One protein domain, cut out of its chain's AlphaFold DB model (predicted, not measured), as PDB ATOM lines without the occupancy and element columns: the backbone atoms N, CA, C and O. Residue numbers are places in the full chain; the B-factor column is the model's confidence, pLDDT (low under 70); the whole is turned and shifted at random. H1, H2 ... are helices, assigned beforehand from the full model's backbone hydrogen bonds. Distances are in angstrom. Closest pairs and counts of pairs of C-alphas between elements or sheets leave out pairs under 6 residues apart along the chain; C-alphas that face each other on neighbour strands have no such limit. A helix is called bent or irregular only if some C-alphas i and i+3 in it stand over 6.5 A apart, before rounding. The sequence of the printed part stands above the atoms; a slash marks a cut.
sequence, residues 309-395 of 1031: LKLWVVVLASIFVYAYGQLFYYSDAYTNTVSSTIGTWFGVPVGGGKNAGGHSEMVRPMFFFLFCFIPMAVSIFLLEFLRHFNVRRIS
ATOM      1  N   LEU A 309      59.239   5.301  -6.081       49.00
ATOM      2  CA  LEU A 309      58.044   4.707  -6.688       49.00
ATOM      3  C   LEU A 309      57.693   3.356  -6.047       49.00
ATOM      4  O   LEU A 309      56.521   3.106  -5.762       49.00
ATOM      5  N   LYS A 310      58.707   2.529  -5.747       56.84
ATOM      6  CA  LYS A 310      58.536   1.258  -5.021       56.84
ATOM      7  C   LYS A 310      57.892   1.501  -3.642       56.84
ATOM      8  O   LYS A 310      56.955   0.797  -3.276       56.84
ATOM      9  N   LEU A 311      58.318   2.545  -2.922       60.59
ATOM     10  CA  LEU A 311      57.747   2.953  -1.630       60.59
ATOM     11  C   LEU A 311      56.257   3.344  -1.714       60.59
ATOM     12  O   LEU A 311      55.458   2.850  -0.916       60.59
ATOM     13  N   TRP A 312      55.860   4.178  -2.686       67.62
ATOM     14  CA  TRP A 312      54.448   4.573  -2.866       67.62
ATOM     15  C   TRP A 312      53.536   3.356  -3.125       67.62
ATOM     16  O   TRP A 312      52.417   3.308  -2.608       67.62
ATOM     17  N   VAL A 313      54.017   2.347  -3.863       70.75
ATOM     18  CA  VAL A 313      53.276   1.099  -4.123       70.75
ATOM     19  C   VAL A 313      53.094   0.262  -2.852       70.75
ATOM     20  O   VAL A 313      51.992  -0.229  -2.614       70.75
ATOM     21  N   VAL A 314      54.117   0.127  -1.998       74.94
ATOM     22  CA  VAL A 314      53.998  -0.655  -0.749       74.94
ATOM     23  C   VAL A 314      53.044   0.009   0.250       74.94
ATOM     24  O   VAL A 314      52.296  -0.691   0.933       74.94
ATOM     25  N   VAL A 315      52.992   1.345   0.313       78.88
ATOM     26  CA  VAL A 315      52.011   2.041   1.167       78.88
ATOM     27  C   VAL A 315      50.583   1.872   0.630       78.88
ATOM     28  O   VAL A 315      49.698   1.529   1.412       78.88
ATOM     29  N   LEU A 316      50.355   1.996  -0.688       80.44
ATOM     30  CA  LEU A 316      49.058   1.670  -1.309       80.44
ATOM     31  C   LEU A 316      48.628   0.226  -1.018       80.44
ATOM     32  O   LEU A 316      47.495  -0.004  -0.597       80.44
ATOM     33  N   ALA A 317      49.538  -0.735  -1.194       82.69
ATOM     34  CA  ALA A 317      49.284  -2.138  -0.892       82.69
ATOM     35  C   ALA A 317      48.950  -2.345   0.594       82.69
ATOM     36  O   ALA A 317      48.025  -3.082   0.909       82.69
ATOM     37  N   SER A 318      49.632  -1.652   1.509       87.25
ATOM     38  CA  SER A 318      49.373  -1.749   2.952       87.25
ATOM     39  C   SER A 318      48.002  -1.179   3.346       87.25
ATOM     40  O   SER A 318      47.278  -1.798   4.127       87.25
ATOM     41  N   ILE A 319      47.604  -0.042   2.763       85.62
ATOM     42  CA  ILE A 319      46.263   0.543   2.940       85.62
ATOM     43  C   ILE A 319      45.192  -0.415   2.396       85.62
ATOM     44  O   ILE A 319      44.195  -0.684   3.069       85.62
ATOM     45  N   PHE A 320      45.418  -0.982   1.205       87.44
ATOM     46  CA  PHE A 320      44.507  -1.949   0.595       87.44
ATOM     47  C   PHE A 320      44.391  -3.238   1.418       87.44
ATOM     48  O   PHE A 320      43.277  -3.680   1.673       87.44
ATOM     49  N   VAL A 321      45.503  -3.818   1.884       89.31
ATOM     50  CA  VAL A 321      45.496  -5.049   2.695       89.31
ATOM     51  C   VAL A 321      44.765  -4.838   4.021       89.31
ATOM     52  O   VAL A 321      44.030  -5.733   4.421       89.31
ATOM     53  N   TYR A 322      44.855  -3.661   4.652       91.38
ATOM     54  CA  TYR A 322      44.016  -3.341   5.814       91.38
ATOM     55  C   TYR A 322      42.526  -3.301   5.448       91.38
ATOM     56  O   TYR A 322      41.705  -3.989   6.057       91.38
ATOM     57  N   ALA A 323      42.159  -2.480   4.457       90.38
ATOM     58  CA  ALA A 323      40.759  -2.240   4.106       90.38
ATOM     59  C   ALA A 323      40.068  -3.508   3.576       90.38
ATOM     60  O   ALA A 323      38.918  -3.786   3.921       90.38
ATOM     61  N   TYR A 324      40.795  -4.305   2.792       89.75
ATOM     62  CA  TYR A 324      40.373  -5.619   2.333       89.75
ATOM     63  C   TYR A 324      40.427  -6.664   3.452       89.75
ATOM     64  O   TYR A 324      39.520  -7.474   3.533       89.75
ATOM     65  N   GLY A 325      41.411  -6.639   4.355       90.00
ATOM     66  CA  GLY A 325      41.544  -7.593   5.466       90.00
ATOM     67  C   GLY A 325      40.342  -7.589   6.414       90.00
ATOM     68  O   GLY A 325      39.806  -8.650   6.737       90.00
ATOM     69  N   GLN A 326      39.852  -6.396   6.768       92.50
ATOM     70  CA  GLN A 326      38.617  -6.205   7.549       92.50
ATOM     71  C   GLN A 326      37.373  -6.810   6.860       92.50
ATOM     72  O   GLN A 326      36.444  -7.250   7.538       92.50
ATOM     73  N   LEU A 327      37.348  -6.848   5.521       91.00
ATOM     74  CA  LEU A 327      36.264  -7.429   4.718       91.00
ATOM     75  C   LEU A 327      36.454  -8.942   4.494       91.00
ATOM     76  O   LEU A 327      35.510  -9.716   4.604       91.00
ATOM     77  N   PHE A 328      37.687  -9.369   4.225       89.88
ATOM     78  CA  PHE A 328      38.094 -10.732   3.882       89.88
ATOM     79  C   PHE A 328      37.921 -11.720   5.040       89.88
ATOM     80  O   PHE A 328      37.683 -12.901   4.794       89.88
ATOM     81  N   TYR A 329      37.945 -11.246   6.291       90.56
ATOM     82  CA  TYR A 329      37.500 -12.022   7.457       90.56
ATOM     83  C   TYR A 329      36.085 -12.610   7.266       90.56
ATOM     84  O   TYR A 329      35.787 -13.712   7.722       90.56
ATOM     85  N   TYR A 330      35.214 -11.904   6.542       90.12
ATOM     86  CA  TYR A 330      33.856 -12.332   6.207       90.12
ATOM     87  C   TYR A 330      33.814 -13.095   4.871       90.12
ATOM     88  O   TYR A 330      33.004 -12.784   4.004       90.12
ATOM     89  N   SER A 331      34.699 -14.082   4.689       88.88
ATOM     90  CA  SER A 331      34.758 -14.898   3.467       88.88
ATOM     91  C   SER A 331      34.994 -16.388   3.723       88.88
ATOM     92  O   SER A 331      35.596 -16.795   4.725       88.88
ATOM     93  N   ASP A 332      34.578 -17.214   2.763       85.81
ATOM     94  CA  ASP A 332      34.828 -18.660   2.771       85.81
ATOM     95  C   ASP A 332      36.323 -18.989   2.622       85.81
ATOM     96  O   ASP A 332      36.791 -19.994   3.148       85.81
ATOM     97  N   ALA A 333      37.102 -18.123   1.963       85.00
ATOM     98  CA  ALA A 333      38.553 -18.270   1.834       85.00
ATOM     99  C   ALA A 333      39.282 -18.030   3.170       85.00
ATOM    100  O   ALA A 333      40.214 -18.764   3.510       85.00
ATOM    101  N   TYR A 334      38.825 -17.062   3.976       87.25
ATOM    102  CA  TYR A 334      39.264 -16.963   5.367       87.25
ATOM    103  C   TYR A 334      38.839 -18.209   6.154       87.25
ATOM    104  O   TYR A 334      39.681 -18.867   6.763       87.25
ATOM    105  N   THR A 335      37.551 -18.557   6.106       83.38
ATOM    106  CA  THR A 335      36.953 -19.598   6.958       83.38
ATOM    107  C   THR A 335      37.554 -20.985   6.708       83.38
ATOM    108  O   THR A 335      37.912 -21.672   7.661       83.38
ATOM    109  N   ASN A 336      37.702 -21.385   5.443       80.25
ATOM    110  CA  ASN A 336      38.105 -22.742   5.061       80.25
ATOM    111  C   ASN A 336      39.620 -22.899   4.869       80.25
ATOM    112  O   ASN A 336      40.142 -23.997   5.042       80.25
ATOM    113  N   THR A 337      40.335 -21.827   4.502       83.75
ATOM    114  CA  THR A 337      41.779 -21.887   4.222       83.75
ATOM    115  C   THR A 337      42.580 -21.152   5.287       83.75
ATOM    116  O   THR A 337      43.236 -21.799   6.099       83.75
ATOM    117  N   VAL A 338      42.512 -19.817   5.342       85.94
ATOM    118  CA  VAL A 338      43.444 -19.015   6.164       85.94
ATOM    119  C   VAL A 338      43.289 -19.296   7.661       85.94
ATOM    120  O   VAL A 338      44.289 -19.451   8.358       85.94
ATOM    121  N   SER A 339      42.057 -19.451   8.153       84.69
ATOM    122  CA  SER A 339      41.778 -19.827   9.543       84.69
ATOM    123  C   SER A 339      42.328 -21.217   9.888       84.69
ATOM    124  O   SER A 339      42.790 -21.419  11.010       84.69
ATOM    125  N   SER A 340      42.325 -22.167   8.943       81.94
ATOM    126  CA  SER A 340      42.913 -23.496   9.161       81.94
ATOM    127  C   SER A 340      44.439 -23.457   9.092       81.94
ATOM    128  O   SER A 340      45.089 -24.108   9.905       81.94
ATOM    129  N   THR A 341      45.029 -22.686   8.171       86.06
ATOM    130  CA  THR A 341      46.487 -22.510   8.084       86.06
ATOM    131  C   THR A 341      47.036 -21.877   9.359       86.06
ATOM    132  O   THR A 341      47.922 -22.455   9.980       86.06
ATOM    133  N   ILE A 342      46.459 -20.758   9.811       85.25
ATOM    134  CA  ILE A 342      46.845 -20.129  11.082       85.25
ATOM    135  C   ILE A 342      46.606 -21.097  12.256       85.25
ATOM    136  O   ILE A 342      47.450 -21.189  13.142       85.25
ATOM    137  N   GLY A 343      45.514 -21.872  12.242       83.50
ATOM    138  CA  GLY A 343      45.259 -22.936  13.220       83.50
ATOM    139  C   GLY A 343      46.416 -23.934  13.352       83.50
ATOM    140  O   GLY A 343      46.855 -24.204  14.469       83.50
ATOM    141  N   THR A 344      46.970 -24.417  12.232       84.94
ATOM    142  CA  THR A 344      48.095 -25.375  12.255       84.94
ATOM    143  C   THR A 344      49.370 -24.820  12.894       84.94
ATOM    144  O   THR A 344      50.074 -25.575  13.560       84.94
ATOM    145  N   TRP A 345      49.644 -23.510  12.799       88.00
ATOM    146  CA  TRP A 345      50.775 -22.879  13.508       88.00
ATOM    147  C   TRP A 345      50.634 -22.945  15.034       88.00
ATOM    148  O   TRP A 345      51.625 -22.916  15.757       88.00
ATOM    149  N   PHE A 346      49.396 -23.052  15.517       86.44
ATOM    150  CA  PHE A 346      49.028 -23.153  16.927       86.44
ATOM    151  C   PHE A 346      48.627 -24.582  17.335       86.44
ATOM    152  O   PHE A 346      48.001 -24.787  18.375       86.44
ATOM    153  N   GLY A 347      48.994 -25.582  16.524       84.19
ATOM    154  CA  GLY A 347      48.765 -27.003  16.792       84.19
ATOM    155  C   GLY A 347      47.345 -27.506  16.512       84.19
ATOM    156  O   GLY A 347      47.082 -28.681  16.752       84.19
ATOM    157  N   VAL A 348      46.443 -26.663  15.997       84.56
ATOM    158  CA  VAL A 348      45.052 -27.050  15.707       84.56
ATOM    159  C   VAL A 348      44.992 -27.927  14.445       84.56
ATOM    160  O   VAL A 348      45.480 -27.498  13.393       84.56
ATOM    161  N   PRO A 349      44.382 -29.130  14.497       80.88
ATOM    162  CA  PRO A 349      44.188 -29.988  13.332       80.88
ATOM    163  C   PRO A 349      43.438 -29.309  12.181       80.88
ATOM    164  O   PRO A 349      42.510 -28.526  12.394       80.88
ATOM    165  N   VAL A 350      43.781 -29.672  10.942       77.62
ATOM    166  CA  VAL A 350      43.054 -29.231   9.740       77.62
ATOM    167  C   VAL A 350      41.609 -29.734   9.800       77.62
ATOM    168  O   VAL A 350      41.371 -30.924   9.998       77.62
ATOM    169  N   GLY A 351      40.641 -28.825   9.656       67.44
ATOM    170  CA  GLY A 351      39.214 -29.122   9.854       67.44
ATOM    171  C   GLY A 351      38.776 -29.245  11.323       67.44
ATOM    172  O   GLY A 351      37.607 -29.519  11.589       67.44
ATOM    173  N   GLY A 352      39.677 -29.024  12.284       62.50
ATOM    174  CA  GLY A 352      39.366 -29.007  13.709       62.50
ATOM    175  C   GLY A 352      38.485 -27.816  14.101       62.50
ATOM    176  O   GLY A 352      38.796 -26.665  13.796       62.50
ATOM    177  N   GLY A 353      37.383 -28.086  14.805       60.94
ATOM    178  CA  GLY A 353      36.584 -27.044  15.458       60.94
ATOM    179  C   GLY A 353      37.271 -26.474  16.707       60.94
ATOM    180  O   GLY A 353      38.359 -26.905  17.076       60.94
ATOM    181  N   LYS A 354      36.593 -25.564  17.425       53.34
ATOM    182  CA  LYS A 354      37.092 -24.923  18.669       53.34
ATOM    183  C   LYS A 354      37.625 -25.888  19.745       53.34
ATOM    184  O   LYS A 354      38.380 -25.458  20.608       53.34
ATOM    185  N   ASN A 355      37.194 -27.149  19.710       56.81
ATOM    186  CA  ASN A 355      37.500 -28.172  20.710       56.81
ATOM    187  C   ASN A 355      38.501 -29.227  20.193       56.81
ATOM    188  O   ASN A 355      38.773 -30.201  20.889       56.81
ATOM    189  N   ALA A 356      39.029 -29.072  18.973       60.59
ATOM    190  CA  ALA A 356      40.199 -29.829  18.543       60.59
ATOM    191  C   ALA A 356      41.439 -29.248  19.247       60.59
ATOM    192  O   ALA A 356      41.563 -28.029  19.352       60.59
ATOM    193  N   GLY A 357      42.319 -30.113  19.761       67.56
ATOM    194  CA  GLY A 357      43.456 -29.695  20.592       67.56
ATOM    195  C   GLY A 357      44.398 -28.708  19.892       67.56
ATOM    196  O   GLY A 357      44.516 -28.726  18.672       67.56
ATOM    197  N   GLY A 358      45.067 -27.860  20.674       78.38
ATOM    198  CA  GLY A 358      45.856 -26.724  20.184       78.38
ATOM    199  C   GLY A 358      45.232 -25.377  20.563       78.38
ATOM    200  O   GLY A 358      44.124 -25.313  21.096       78.38
ATOM    201  N   HIS A 359      45.948 -24.286  20.295       81.94
ATOM    202  CA  HIS A 359      45.592 -22.935  20.743       81.94
ATOM    203  C   HIS A 359      44.689 -22.199  19.738       81.94
ATOM    204  O   HIS A 359      45.078 -21.202  19.120       81.94
ATOM    205  N   SER A 360      43.461 -22.696  19.546       81.88
ATOM    206  CA  SER A 360      42.496 -22.112  18.594       81.88
ATOM    207  C   SER A 360      42.108 -20.655  18.914       81.88
ATOM    208  O   SER A 360      41.741 -19.888  18.018       81.88
ATOM    209  N   GLU A 361      42.279 -20.225  20.165       80.88
ATOM    210  CA  GLU A 361      42.097 -18.854  20.644       80.88
ATOM    211  C   GLU A 361      43.068 -17.832  20.025       80.88
ATOM    212  O   GLU A 361      42.780 -16.632  20.030       80.88
ATOM    213  N   MET A 362      44.195 -18.286  19.463       82.69
ATOM    214  CA  MET A 362      45.198 -17.431  18.817       82.69
ATOM    215  C   MET A 362      44.845 -17.079  17.364       82.69
ATOM    216  O   MET A 362      45.346 -16.089  16.828       82.69
ATOM    217  N   VAL A 363      43.959 -17.850  16.720       85.75
ATOM    218  CA  VAL A 363      43.716 -17.771  15.268       85.75
ATOM    219  C   VAL A 363      43.148 -16.417  14.837       85.75
ATOM    220  O   VAL A 363      43.657 -15.797  13.902       85.75
ATOM    221  N   ARG A 364      42.127 -15.913  15.545       87.12
ATOM    222  CA  ARG A 364      41.522 -14.606  15.233       87.12
ATOM    223  C   ARG A 364      42.508 -13.450  15.486       87.12
ATOM    224  O   ARG A 364      42.686 -12.653  14.566       87.12
ATOM    225  N   PRO A 365      43.166 -13.321  16.657       86.38
ATOM    226  CA  PRO A 365      44.135 -12.244  16.868       86.38
ATOM    227  C   PRO A 365      45.328 -12.296  15.913       86.38
ATOM    228  O   PRO A 365      45.748 -11.242  15.450       86.38
ATOM    229  N   MET A 366      45.821 -13.483  15.541       87.06
ATOM    230  CA  MET A 366      46.885 -13.609  14.537       87.06
ATOM    231  C   MET A 366      46.431 -13.129  13.148       87.06
ATOM    232  O   MET A 366      47.182 -12.431  12.471       87.06
ATOM    233  N   PHE A 367      45.186 -13.406  12.736       89.69
ATOM    234  CA  PHE A 367      44.641 -12.838  11.499       89.69
ATOM    235  C   PHE A 367      44.644 -11.299  11.525       89.69
ATOM    236  O   PHE A 367      45.190 -10.667  10.622       89.69
ATOM    237  N   PHE A 368      44.098 -10.675  12.576       90.69
ATOM    238  CA  PHE A 368      44.091  -9.209  12.679       90.69
ATOM    239  C   PHE A 368      45.494  -8.615  12.869       90.69
ATOM    240  O   PHE A 368      45.758  -7.507  12.403       90.69
ATOM    241  N   PHE A 369      46.430  -9.359  13.462       87.75
ATOM    242  CA  PHE A 369      47.834  -8.967  13.517       87.75
ATOM    243  C   PHE A 369      48.449  -8.883  12.109       87.75
ATOM    244  O   PHE A 369      48.935  -7.823  11.710       87.75
ATOM    245  N   LEU A 370      48.351  -9.957  11.319       86.38
ATOM    246  CA  LEU A 370      48.935 -10.029   9.976       86.38
ATOM    247  C   LEU A 370      48.254  -9.104   8.958       86.38
ATOM    248  O   LEU A 370      48.940  -8.471   8.160       86.38
ATOM    249  N   PHE A 371      46.920  -9.015   8.977       87.62
ATOM    250  CA  PHE A 371      46.146  -8.325   7.938       87.62
ATOM    251  C   PHE A 371      45.677  -6.914   8.325       87.62
ATOM    252  O   PHE A 371      45.233  -6.179   7.450       87.62
ATOM    253  N   CYS A 372      45.778  -6.497   9.596       90.31
ATOM    254  CA  CYS A 372      45.388  -5.143  10.032       90.31
ATOM    255  C   CYS A 372      46.482  -4.410  10.835       90.31
ATOM    256  O   CYS A 372      46.777  -3.255  10.531       90.31
ATOM    257  N   PHE A 373      47.130  -5.037  11.822       90.06
ATOM    258  CA  PHE A 373      48.195  -4.379  12.598       90.06
ATOM    259  C   PHE A 373      49.459  -4.136  11.761       90.06
ATOM    260  O   PHE A 373      49.893  -2.988  11.656       90.06
ATOM    261  N   ILE A 374      50.027  -5.178  11.135       87.38
ATOM    262  CA  ILE A 374      51.270  -5.056  10.353       87.38
ATOM    263  C   ILE A 374      51.111  -4.062   9.189       87.38
ATOM    264  O   ILE A 374      51.948  -3.167   9.089       87.38
ATOM    265  N   PRO A 375      50.053  -4.106   8.355       89.50
ATOM    266  CA  PRO A 375      49.893  -3.149   7.260       89.50
ATOM    267  C   PRO A 375      49.729  -1.705   7.750       89.50
ATOM    268  O   PRO A 375      50.292  -0.786   7.157       89.50
ATOM    269  N   MET A 376      49.032  -1.484   8.870       88.50
ATOM    270  CA  MET A 376      48.938  -0.156   9.480       88.50
ATOM    271  C   MET A 376      50.318   0.327   9.951       88.50
ATOM    272  O   MET A 376      50.763   1.393   9.527       88.50
ATOM    273  N   ALA A 377      51.036  -0.478  10.742       86.88
ATOM    274  CA  ALA A 377      52.369  -0.148  11.252       86.88
ATOM    275  C   ALA A 377      53.392   0.102  10.127       86.88
ATOM    276  O   ALA A 377      54.127   1.089  10.169       86.88
ATOM    277  N   VAL A 378      53.395  -0.737   9.085       83.19
ATOM    278  CA  VAL A 378      54.242  -0.582   7.894       83.19
ATOM    279  C   VAL A 378      53.876   0.688   7.123       83.19
ATOM    280  O   VAL A 378      54.774   1.448   6.769       83.19
ATOM    281  N   SER A 379      52.588   0.990   6.921       83.94
ATOM    282  CA  SER A 379      52.174   2.232   6.246       83.94
ATOM    283  C   SER A 379      52.651   3.488   6.990       83.94
ATOM    284  O   SER A 379      53.139   4.425   6.357       83.94
ATOM    285  N   ILE A 380      52.595   3.480   8.331       83.19
ATOM    286  CA  ILE A 380      53.088   4.568   9.187       83.19
ATOM    287  C   ILE A 380      54.611   4.696   9.073       83.19
ATOM    288  O   ILE A 380      55.119   5.784   8.801       83.19
ATOM    289  N   PHE A 381      55.337   3.585   9.232       79.25
ATOM    290  CA  PHE A 381      56.797   3.554   9.147       79.25
ATOM    291  C   PHE A 381      57.302   4.053   7.787       79.25
ATOM    292  O   PHE A 381      58.173   4.919   7.734       79.25
ATOM    293  N   LEU A 382      56.730   3.562   6.682       74.25
ATOM    294  CA  LEU A 382      57.162   3.922   5.330       74.25
ATOM    295  C   LEU A 382      56.808   5.368   4.954       74.25
ATOM    296  O   LEU A 382      57.602   6.017   4.271       74.25
ATOM    297  N   LEU A 383      55.674   5.912   5.415       74.94
ATOM    298  CA  LEU A 383      55.343   7.321   5.183       74.94
ATOM    299  C   LEU A 383      56.249   8.261   5.998       74.94
ATOM    300  O   LEU A 383      56.744   9.252   5.460       74.94
ATOM    301  N   GLU A 384      56.545   7.937   7.259       74.62
ATOM    302  CA  GLU A 384      57.514   8.699   8.059       74.62
ATOM    303  C   GLU A 384      58.955   8.554   7.523       74.62
ATOM    304  O   GLU A 384      59.719   9.518   7.554       74.62
ATOM    305  N   PHE A 385      59.316   7.410   6.930       69.06
ATOM    306  CA  PHE A 385      60.587   7.200   6.223       69.06
ATOM    307  C   PHE A 385      60.678   8.028   4.923       69.06
ATOM    308  O   PHE A 385      61.668   8.728   4.701       69.06
ATOM    309  N   LEU A 386      59.622   8.057   4.099       65.75
ATOM    310  CA  LEU A 386      59.512   8.967   2.945       65.75
ATOM    311  C   LEU A 386      59.628  10.442   3.375       65.75
ATOM    312  O   LEU A 386      60.295  11.244   2.711       65.75
ATOM    313  N   ARG A 387      59.019  10.796   4.517       65.31
ATOM    314  CA  ARG A 387      59.140  12.120   5.145       65.31
ATOM    315  C   ARG A 387      60.563  12.374   5.661       65.31
ATOM    316  O   ARG A 387      61.019  13.515   5.586       65.31
ATOM    317  N   HIS A 388      61.284  11.345   6.117       57.12
ATOM    318  CA  HIS A 388      62.671  11.447   6.579       57.12
ATOM    319  C   HIS A 388      63.621  11.876   5.458       57.12
ATOM    320  O   HIS A 388      64.342  12.861   5.624       57.12
ATOM    321  N   PHE A 389      63.575  11.203   4.306       52.16
ATOM    322  CA  PHE A 389      64.466  11.463   3.165       52.16
ATOM    323  C   PHE A 389      64.018  12.627   2.263       52.16
ATOM    324  O   PHE A 389      64.582  12.851   1.199       52.16
ATOM    325  N   ASN A 390      63.011  13.402   2.687       48.66
ATOM    326  CA  ASN A 390      62.506  14.583   1.973       48.66
ATOM    327  C   ASN A 390      61.995  14.303   0.538       48.66
ATOM    328  O   ASN A 390      61.797  15.231  -0.246       48.66
ATOM    329  N   VAL A 391      61.701  13.033   0.231       44.84
ATOM    330  CA  VAL A 391      61.310  12.499  -1.091       44.84
ATOM    331  C   VAL A 391      59.997  13.105  -1.609       44.84
ATOM    332  O   VAL A 391      59.666  12.977  -2.778       44.84
ATOM    333  N   ARG A 392      59.264  13.839  -0.763       41.78
ATOM    334  CA  ARG A 392      57.985  14.496  -1.071       41.78
ATOM    335  C   ARG A 392      58.040  15.516  -2.223       41.78
ATOM    336  O   ARG A 392      56.992  15.807  -2.777       41.78
ATOM    337  N   ARG A 393      59.224  16.023  -2.609       43.03
ATOM    338  CA  ARG A 393      59.404  16.835  -3.840       43.03
ATOM    339  C   ARG A 393      59.421  15.990  -5.130       43.03
ATOM    340  O   ARG A 393      59.416  16.535  -6.222       43.03
ATOM    341  N   ILE A 394      59.432  14.665  -4.989       41.06
ATOM    342  CA  ILE A 394      59.147  13.673  -6.029       41.06
ATOM    343  C   ILE A 394      57.874  12.929  -5.602       41.06
ATOM    344  O   ILE A 394      57.854  11.719  -5.343       41.06
ATOM    345  N   SER A 395      56.780  13.685  -5.516       47.59
ATOM    346  CA  SER A 395      55.454  13.129  -5.745       47.59
ATOM    347  C   SER A 395      55.495  12.425  -7.107       47.59
ATOM    348  O   SER A 395      55.859  13.011  -8.128       47.59
TER     349      SER A 395
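AT A GLANCE: This is residues 309 to 395 of the 1031 residues of the protein "FAD-binding FR-type domain-containing protein" of Phytophthora kernoviae (UniProt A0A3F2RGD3). The long helix H3 and the shorter H1 run side by side in opposite ways as a rod, and H2 crosses one end at about a right angle. Beyond that end, residues 346 to 359 make a long loop. The printed part has 87 residues with three named helices, H1, H2, H3 in chain order, and no named strand: all helix. It is loose, with a radius of gyration of the C-alphas of 16.9 A, and spans 55 by 21 by 16 A.

IN THESE COORDINATES: H3, residues 360 to 388, is 41.0 A long, ends at C-alpha 388 (62.671, 11.447, 6.579), and has a kink of 30 degrees near residue 368. H1, residues 309 to 328, is 27.4 A long, begins at C-alpha 309 (58.044, 4.707, -6.688), and has a kink of 25 degrees near residue 322. H2 is residues 332 to 345. H2 and H3 are only just irregular: C-alphas 335 and 338 are 6.6 A apart, 361 and 364 6.9 A.

HOW THE PARTS SIT: H3 touches H1 at a shallow tilt of 27 degrees, opposite ways; their closest C-alphas, Ser 318 and Pro 375, are 4.6 A apart. Residues 360 to 367 of H3 touch residues 339 to 343 of H2, about perpendicular at 86 degrees; the closest C-alphas, Ile 342 and Val 363, are 5.7 A apart. H1 and H2 are close but not clearly touching, with the C-alphas of Phe 328 and Tyr 334 closest at 6.5 A. O i to N i+4 pairs within hydrogen-bond range number 15 of 16 in H1, 8 of 10 in H2 and 21 of 25 in H3.

THE WHOLE: The C-alphas farthest apart, Asn 355 and Arg 393, are 55.8 A apart. The printed part has no cut; the link H1 to H2 is tight, H2 to H3 long. Mean pLDDT of the printed part is 77.7, and residues 309 to 312, 351 to 357 and 385 to 395 are under 70.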